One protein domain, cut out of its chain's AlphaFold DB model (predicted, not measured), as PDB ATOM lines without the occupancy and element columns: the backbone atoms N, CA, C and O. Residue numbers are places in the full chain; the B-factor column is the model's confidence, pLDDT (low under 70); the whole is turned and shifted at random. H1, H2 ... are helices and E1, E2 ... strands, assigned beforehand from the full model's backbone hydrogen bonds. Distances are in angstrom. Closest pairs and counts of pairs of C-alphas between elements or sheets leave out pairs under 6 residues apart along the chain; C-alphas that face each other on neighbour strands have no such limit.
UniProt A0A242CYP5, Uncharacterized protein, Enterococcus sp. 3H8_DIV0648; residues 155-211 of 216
ATOM      1  N   SER A 155     212.315 214.741 218.415       61.53
ATOM      2  CA  SER A 155     212.540 215.628 217.271       61.53
ATOM      3  C   SER A 155     214.024 215.849 216.991       61.53
ATOM      4  O   SER A 155     214.850 215.868 217.908       61.53
ATOM      5  N   LEU A 156     214.345 216.073 215.712       64.69
ATOM      6  CA  LEU A 156     215.705 216.360 215.255       64.69
ATOM      7  C   LEU A 156     216.253 217.657 215.856       64.69
ATOM      8  O   LEU A 156     217.387 217.692 216.318       64.69
ATOM      9  N   ILE A 157     215.421 218.701 215.911       63.53
ATOM     10  CA  ILE A 157     215.776 220.008 216.487       63.53
ATOM     11  C   ILE A 157     216.235 219.849 217.937       63.53
ATOM     12  O   ILE A 157     217.221 220.443 218.364       63.53
ATOM     13  N   ARG A 158     215.552 218.994 218.703       62.91
ATOM     14  CA  ARG A 158     215.914 218.746 220.095       62.91
ATOM     15  C   ARG A 158     217.229 217.973 220.217       62.91
ATOM     16  O   ARG A 158     217.955 218.212 221.172       62.91
ATOM     17  N   LEU A 159     217.559 217.097 219.264       70.12
ATOM     18  CA  LEU A 159     218.881 216.460 219.197       70.12
ATOM     19  C   LEU A 159     219.985 217.452 218.837       70.12
ATOM     20  O   LEU A 159     221.028 217.423 219.481       70.12
ATOM     21  N   LEU A 160     219.740 218.350 217.879       70.50
ATOM     22  CA  LEU A 160     220.673 219.427 217.533       70.50
ATOM     23  C   LEU A 160     220.959 220.317 218.748       70.50
ATOM     24  O   LEU A 160     222.113 220.612 219.032       70.50
ATOM     25  N   HIS A 161     219.933 220.664 219.528       66.62
ATOM     26  CA  HIS A 161     220.116 221.421 220.768       66.62
ATOM     27  C   HIS A 161     221.020 220.694 221.781       66.62
ATOM     28  O   HIS A 161     221.821 221.331 222.460       66.62
ATOM     29  N   TYR A 162     220.914 219.365 221.910       66.31
ATOM     30  CA  TYR A 162     221.852 218.605 222.747       66.31
ATOM     31  C   TYR A 162     223.260 218.587 222.153       66.31
ATOM     32  O   TYR A 162     224.218 218.731 222.899       66.31
ATOM     33  N   TYR A 163     223.381 218.458 220.832       70.25
ATOM     34  CA  TYR A 163     224.667 218.400 220.141       70.25
ATOM     35  C   TYR A 163     225.496 219.680 220.309       70.25
ATOM     36  O   TYR A 163     226.700 219.598 220.544       70.25
ATOM     37  N   TYR A 164     224.851 220.848 220.255       67.00
ATOM     38  CA  TYR A 164     225.505 222.148 220.447       67.00
ATOM     39  C   TYR A 164     225.680 222.559 221.917       67.00
ATOM     40  O   TYR A 164     226.294 223.584 222.200       67.00
ATOM     41  N   SER A 165     225.154 221.789 222.872       65.50
ATOM     42  CA  SER A 165     225.335 222.086 224.293       65.50
ATOM     43  C   SER A 165     226.745 221.698 224.737       65.50
ATOM     44  O   SER A 165     227.067 220.514 224.788       65.50
ATOM     45  N   GLU A 166     227.552 222.671 225.174       52.28
ATOM     46  CA  GLU A 166     228.941 222.445 225.626       52.28
ATOM     47  C   GLU A 166     229.071 221.404 226.749       52.28
ATOM     48  O   GLU A 166     230.088 220.730 226.890       52.28
ATOM     49  N   SER A 167     228.021 221.257 227.555       55.66
ATOM     50  CA  SER A 167     227.986 220.314 228.676       55.66
ATOM     51  C   SER A 167     227.576 218.889 228.287       55.66
ATOM     52  O   SER A 167     227.590 217.998 229.142       55.66
ATOM     53  N   PHE A 168     227.174 218.650 227.035       61.66
ATOM     54  CA  PHE A 168     226.627 217.363 226.625       61.66
ATOM     55  C   PHE A 168     227.724 216.432 226.083       61.66
ATOM     56  O   PHE A 168     228.486 216.807 225.191       61.66
ATOM     57  N   PRO A 169     227.824 215.187 226.580       67.81
ATOM     58  CA  PRO A 169     228.873 214.274 226.153       67.81
ATOM     59  C   PRO A 169     228.498 213.601 224.821       67.81
ATOM     60  O   PRO A 169     228.015 212.469 224.788       67.81
ATOM     61  N   ASN A 170     228.745 214.293 223.706       69.88
ATOM     62  CA  ASN A 170     228.382 213.861 222.343       69.88
ATOM     63  C   ASN A 170     228.963 212.496 221.922       69.88
ATOM     64  O   ASN A 170     228.429 211.853 221.017       69.88
ATOM     65  N   ASN A 171     230.023 212.039 222.593       74.38
ATOM     66  CA  ASN A 171     230.699 210.757 222.387       74.38
ATOM     67  C   ASN A 171     230.190 209.618 223.294       74.38
ATOM     68  O   ASN A 171     230.622 208.476 223.144       74.38
ATOM     69  N   GLN A 172     229.301 209.898 224.252       72.25
ATOM     70  CA  GLN A 172     228.732 208.868 225.113       72.25
ATOM     71  C   GLN A 172     227.522 208.211 224.450       72.25
ATOM     72  O   GLN A 172     226.639 208.870 223.903       72.25
ATOM     73  N   TYR A 173     227.464 206.883 224.557       66.69
ATOM     74  CA  TYR A 173     226.369 206.045 224.068       66.69
ATOM     75  C   TYR A 173     225.108 206.189 224.934       66.69
ATOM     76  O   TYR A 173     224.715 205.268 225.659       66.69
ATOM     77  N   LEU A 174     224.501 207.373 224.888       64.88
ATOM     78  CA  LEU A 174     223.340 207.754 225.692       64.88
ATOM     79  C   LEU A 174     222.012 207.371 225.046       64.88
ATOM     80  O   LEU A 174     220.992 207.347 225.739       64.88
ATOM     81  N   PHE A 175     222.027 207.043 223.754       66.69
ATOM     82  CA  PHE A 175     220.831 206.708 223.007       66.69
ATOM     83  C   PHE A 175     220.738 205.225 222.719       66.69
ATOM     84  O   PHE A 175     221.740 204.540 222.510       66.69
ATOM     85  N   LYS A 176     219.503 204.737 222.670       64.31
ATOM     86  CA  LYS A 176     219.197 203.339 222.414       64.31
ATOM     87  C   LYS A 176     218.039 203.231 221.428       64.31
ATOM     88  O   LYS A 176     217.005 203.859 221.642       64.31
ATOM     89  N   THR A 177     218.211 202.421 220.391       60.62
ATOM     90  CA  THR A 177     217.171 202.077 219.411       60.62
ATOM     91  C   THR A 177     216.354 200.857 219.857       60.62
ATOM     92  O   THR A 177     216.687 200.183 220.838       60.62
ATOM     93  N   LEU A 178     215.262 200.560 219.141       54.28
ATOM     94  CA  LEU A 178     214.360 199.435 219.443       54.28
ATOM     95  C   LEU A 178     215.068 198.069 219.402       54.28
ATOM     96  O   LEU A 178     214.770 197.195 220.210       54.28
ATOM     97  N   ASP A 179     216.058 197.913 218.525       62.03
ATOM     98  CA  ASP A 179     216.927 196.738 218.396       62.03
ATOM     99  C   ASP A 179     218.070 196.704 219.429       62.03
ATOM    100  O   ASP A 179     219.004 195.914 219.311       62.03
ATOM    101  N   ASN A 180     218.006 197.544 220.470       65.38
ATOM    102  CA  ASN A 180     218.965 197.596 221.578       65.38
ATOM    103  C   ASN A 180     220.391 198.016 221.169       65.38
ATOM    104  O   ASN A 180     221.295 197.973 222.009       65.38
ATOM    105  N   LYS A 181     220.588 198.494 219.932       68.88
ATOM    106  CA  LYS A 181     221.822 199.179 219.540       68.88
ATOM    107  C   LYS A 181     221.918 200.518 220.248       68.88
ATOM    108  O   LYS A 181     220.912 201.156 220.566       68.88
ATOM    109  N   ARG A 182     223.153 200.910 220.542       70.81
ATOM    110  CA  ARG A 182     223.448 202.168 221.215       70.81
ATOM    111  C   ARG A 182     224.157 203.098 220.257       70.81
ATOM    112  O   ARG A 182     225.029 202.653 219.522       70.81
ATOM    113  N   TYR A 183     223.781 204.363 220.324       70.31
ATOM    114  CA  TYR A 183     224.358 205.428 219.520       70.31
ATOM    115  C   TYR A 183     224.764 206.574 220.441       70.31
ATOM    116  O   TYR A 183     224.177 206.764 221.513       70.31
ATOM    117  N   CYS A 184     225.779 207.315 220.028       77.69
ATOM    118  CA  CYS A 184     226.093 208.649 220.517       77.69
ATOM    119  C   CYS A 184     225.674 209.695 219.466       77.69
ATOM    120  O   CYS A 184     225.270 209.335 218.358       77.69
ATOM    121  N   LEU A 185     225.726 210.993 219.786       76.00
ATOM    122  CA  LEU A 185     225.343 212.017 218.801       76.00
ATOM    123  C   LEU A 185     226.327 212.067 217.622       76.00
ATOM    124  O   LEU A 185     225.894 212.273 216.493       76.00
ATOM    125  N   ASN A 186     227.613 211.780 217.843       80.00
ATOM    126  CA  ASN A 186     228.613 211.728 216.766       80.00
ATOM    127  C   ASN A 186     228.366 210.586 215.757       80.00
ATOM    128  O   ASN A 186     228.823 210.639 214.609       80.00
ATOM    129  N   ASP A 187     227.625 209.548 216.155       78.25
ATOM    130  CA  ASP A 187     227.199 208.499 215.225       78.25
ATOM    131  C   ASP A 187     226.100 209.001 214.279       78.25
ATOM    132  O   ASP A 187     225.992 208.514 213.156       78.25
ATOM    133  N   LEU A 188     225.305 209.977 214.725       78.56
ATOM    134  CA  LEU A 188     224.114 210.471 214.034       78.56
ATOM    135  C   LEU A 188     224.381 211.724 213.194       78.56
ATOM    136  O   LEU A 188     223.774 211.872 212.136       78.56
ATOM    137  N   PHE A 189     225.271 212.606 213.647       82.44
ATOM    138  CA  PHE A 189     225.548 213.894 213.012       82.44
ATOM    139  C   PHE A 189     226.913 213.908 212.314       82.44
ATOM    140  O   PHE A 189     227.860 213.251 212.753       82.44
ATOM    141  N   PHE A 190     227.003 214.645 211.207       82.88
ATOM    142  CA  PHE A 190     228.236 214.864 210.458       82.88
ATOM    143  C   PHE A 190     228.397 216.344 210.109       82.88
ATOM    144  O   PHE A 190     227.502 216.939 209.508       82.88
ATOM    145  N   ASP A 191     229.546 216.900 210.484       81.62
ATOM    146  CA  ASP A 191     229.888 218.307 210.304       81.62
ATOM    147  C   ASP A 191     230.617 218.532 208.971       81.62
ATOM    148  O   ASP A 191     231.787 218.163 208.813       81.62
ATOM    149  N   LEU A 192     229.927 219.150 208.017       82.31
ATOM    150  CA  LEU A 192     230.457 219.501 206.701       82.31
ATOM    151  C   LEU A 192     231.469 220.652 206.749       82.31
ATOM    152  O   LEU A 192     232.243 220.797 205.805       82.31
ATOM    153  N   ASP A 193     231.522 221.430 207.835       80.06
ATOM    154  CA  ASP A 193     232.528 222.484 208.001       80.06
ATOM    155  C   ASP A 193     233.920 221.888 208.249       80.06
ATOM    156  O   ASP A 193     234.938 222.472 207.874       80.06
ATOM    157  N   THR A 194     233.975 220.694 208.848       79.56
ATOM    158  CA  THR A 194     235.234 219.987 209.133       79.56
ATOM    159  C   THR A 194     235.719 219.112 207.979       79.56
ATOM    160  O   THR A 194     236.922 218.889 207.837       79.56
ATOM    161  N   SER A 195     234.799 218.614 207.151       77.50
ATOM    162  CA  SER A 195     235.094 217.782 205.985       77.50
ATOM    163  C   SER A 195     234.045 218.038 204.902       77.50
ATOM    164  O   SER A 195     232.919 217.557 205.035       77.50
ATOM    165  N   PRO A 196     234.395 218.743 203.812       71.00
ATOM    166  CA  PRO A 196     233.436 219.093 202.766       71.00
ATOM    167  C   PRO A 196     233.031 217.894 201.898       71.00
ATOM    168  O   PRO A 196     232.038 217.956 201.176       71.00
ATOM    169  N   GLU A 197     233.795 216.798 201.939       80.00
ATOM    170  CA  GLU A 197     233.424 215.562 201.255       80.00
ATOM    171  C   GLU A 197     232.277 214.881 201.999       80.00
ATOM    172  O   GLU A 197     232.411 214.546 203.175       80.00
ATOM    173  N   ILE A 198     231.159 214.675 201.296       78.06
ATOM    174  CA  ILE A 198     229.980 213.980 201.818       78.06
ATOM    175  C   ILE A 198     230.257 212.470 201.770       78.06
ATOM    176  O   ILE A 198     230.286 211.898 200.677       78.06
ATOM    177  N   PRO A 199     230.463 211.798 202.916       78.06
ATOM    178  CA  PRO A 199     230.618 210.350 202.942       78.06
ATOM    179  C   PRO A 199     229.322 209.632 202.537       78.06
ATOM    180  O   PRO A 199     228.226 210.083 202.865       78.06
ATOM    181  N   ASP A 200     229.455 208.463 201.903       77.31
ATOM    182  CA  ASP A 200     228.340 207.558 201.576       77.31
ATOM    183  C   ASP A 200     227.851 206.809 202.832       77.31
ATOM    184  O   ASP A 200     228.043 205.606 203.014       77.31
ATOM    185  N   VAL A 201     227.307 207.570 203.782       76.88
ATOM    186  CA  VAL A 201     226.767 207.076 205.050       76.88
ATOM    187  C   VAL A 201     225.447 207.765 205.363       76.88
ATOM    188  O   VAL A 201     225.257 208.954 205.121       76.88
ATOM    189  N   ASN A 202     224.538 207.018 205.985       73.75
ATOM    190  CA  ASN A 202     223.260 207.552 206.442       73.75
ATOM    191  C   ASN A 202     223.452 208.335 207.750       73.75
ATOM    192  O   ASN A 202     223.322 207.771 208.838       73.75
ATOM    193  N   LYS A 203     223.782 209.624 207.633       80.56
ATOM    194  CA  LYS A 203     223.926 210.574 208.746       80.56
ATOM    195  C   LYS A 203     223.136 211.856 208.487       80.56
ATOM    196  O   LYS A 203     222.734 212.142 207.363       80.56
ATOM    197  N   VAL A 204     222.917 212.631 209.543       78.25
ATOM    198  CA  VAL A 204     222.400 213.996 209.441       78.25
ATOM    199  C   VAL A 204     223.576 214.937 209.209       78.25
ATOM    200  O   VAL A 204     224.411 215.122 210.094       78.25
ATOM    201  N   PHE A 205     223.632 215.523 208.019       79.88
ATOM    202  CA  PHE A 205     224.668 216.474 207.636       79.88
ATOM    203  C   PHE A 205     224.271 217.894 208.034       79.88
ATOM    204  O   PHE A 205     223.120 218.296 207.852       79.88
ATOM    205  N   PHE A 206     225.222 218.653 208.562       78.50
ATOM    206  CA  PHE A 206     225.051 220.062 208.896       78.50
ATOM    207  C   PHE A 206     226.342 220.824 208.589       78.50
ATOM    208  O   PHE A 206     227.406 220.221 208.537       78.50
ATOM    209  N   GLY A 207     226.244 222.129 208.354       78.44
ATOM    210  CA  GLY A 207     227.398 222.986 208.097       78.44
ATOM    211  C   GLY A 207     226.980 224.416 207.778       78.44
ATOM    212  O   GLY A 207     225.794 224.711 207.576       78.44
ATOM    213  N   THR A 208     227.953 225.309 207.740       78.94
ATOM    214  CA  THR A 208     227.799 226.710 207.361       78.94
ATOM    215  C   THR A 208     227.675 226.861 205.846       78.94
ATOM    216  O   THR A 208     228.340 226.193 205.057       78.94
ATOM    217  N   CYS A 209     226.794 227.763 205.409       75.50
ATOM    218  CA  CYS A 209     226.624 228.098 203.999       75.50
ATOM    219  C   CYS A 209     227.104 229.531 203.751       75.50
ATOM    220  O   CYS A 209     226.649 230.464 204.417       75.50
ATOM    221  N   LEU A 210     228.006 229.714 202.783       75.12
ATOM    222  CA  LEU A 210     228.417 231.039 202.322       75.12
ATOM    223  C   LEU A 210     227.409 231.547 201.287       75.12
ATOM    224  O   LEU A 210     227.348 231.056 200.160       75.12
ATOM    225  N   LEU A 211     226.626 232.555 201.668       70.75
ATOM    226  CA  LEU A 211     225.728 233.249 200.752       70.75
ATOM    227  C   LEU A 211     226.529 234.231 199.892       70.75
ATOM    228  O   LEU A 211     226.967 235.277 200.370       70.75
TER     229      LEU A 211
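AT A GLANCE: This is residues 155 to 211 of the 216 residues of an uncharacterized protein of Enterococcus sp. 3H8_DIV0648 (UniProt A0A242CYP5). The model has little regular structure: a short ribbon of two parallel strands, E1 and E2, joined by a wide loop of residues 192 to 203, with the small helix H2 leading straight into E1, H1 near H2, and a long loop of residues 164 to 184 between the two helices. The loop between the helices folds back on itself. The printed part has 57 residues, 18 of them in H1, H2, E1 and E2, in that order; the class is mixed. It is only just loose, close to compact, with a radius of gyration of the C-alphas of 12.5 A and spans of 40 by 28 by 19 A.

HOW THE PARTS SIT: H1, residues 156 to 163, is close to but not clearly touching H2, residues 185 to 188; their closest C-alphas, of Tyr 163 and Leu 185, are 6.6 A apart. In H1 every O i to N i+4 pair is within hydrogen-bond range; H2 is too short for such a pair. E1, residues 189 to 191, and E2, residues 204 to 206, are parallel at 28 degrees, with N 190 and O 204 2.9 A apart.

IN THESE COORDINATES: H1, 10.4 A long, begins at C-alpha 156 (215.705, 216.360, 215.255). E2 ends at C-alpha 206 (225.051, 220.062, 208.896).

THE WHOLE: The C-alphas farthest apart, of Asn 180 and Leu 211, are 41.8 A apart. The printed part has no cut. The links H1 to H2 and E1 to E2 are long. Among the residues under pLDDT 70 are 173 to 181.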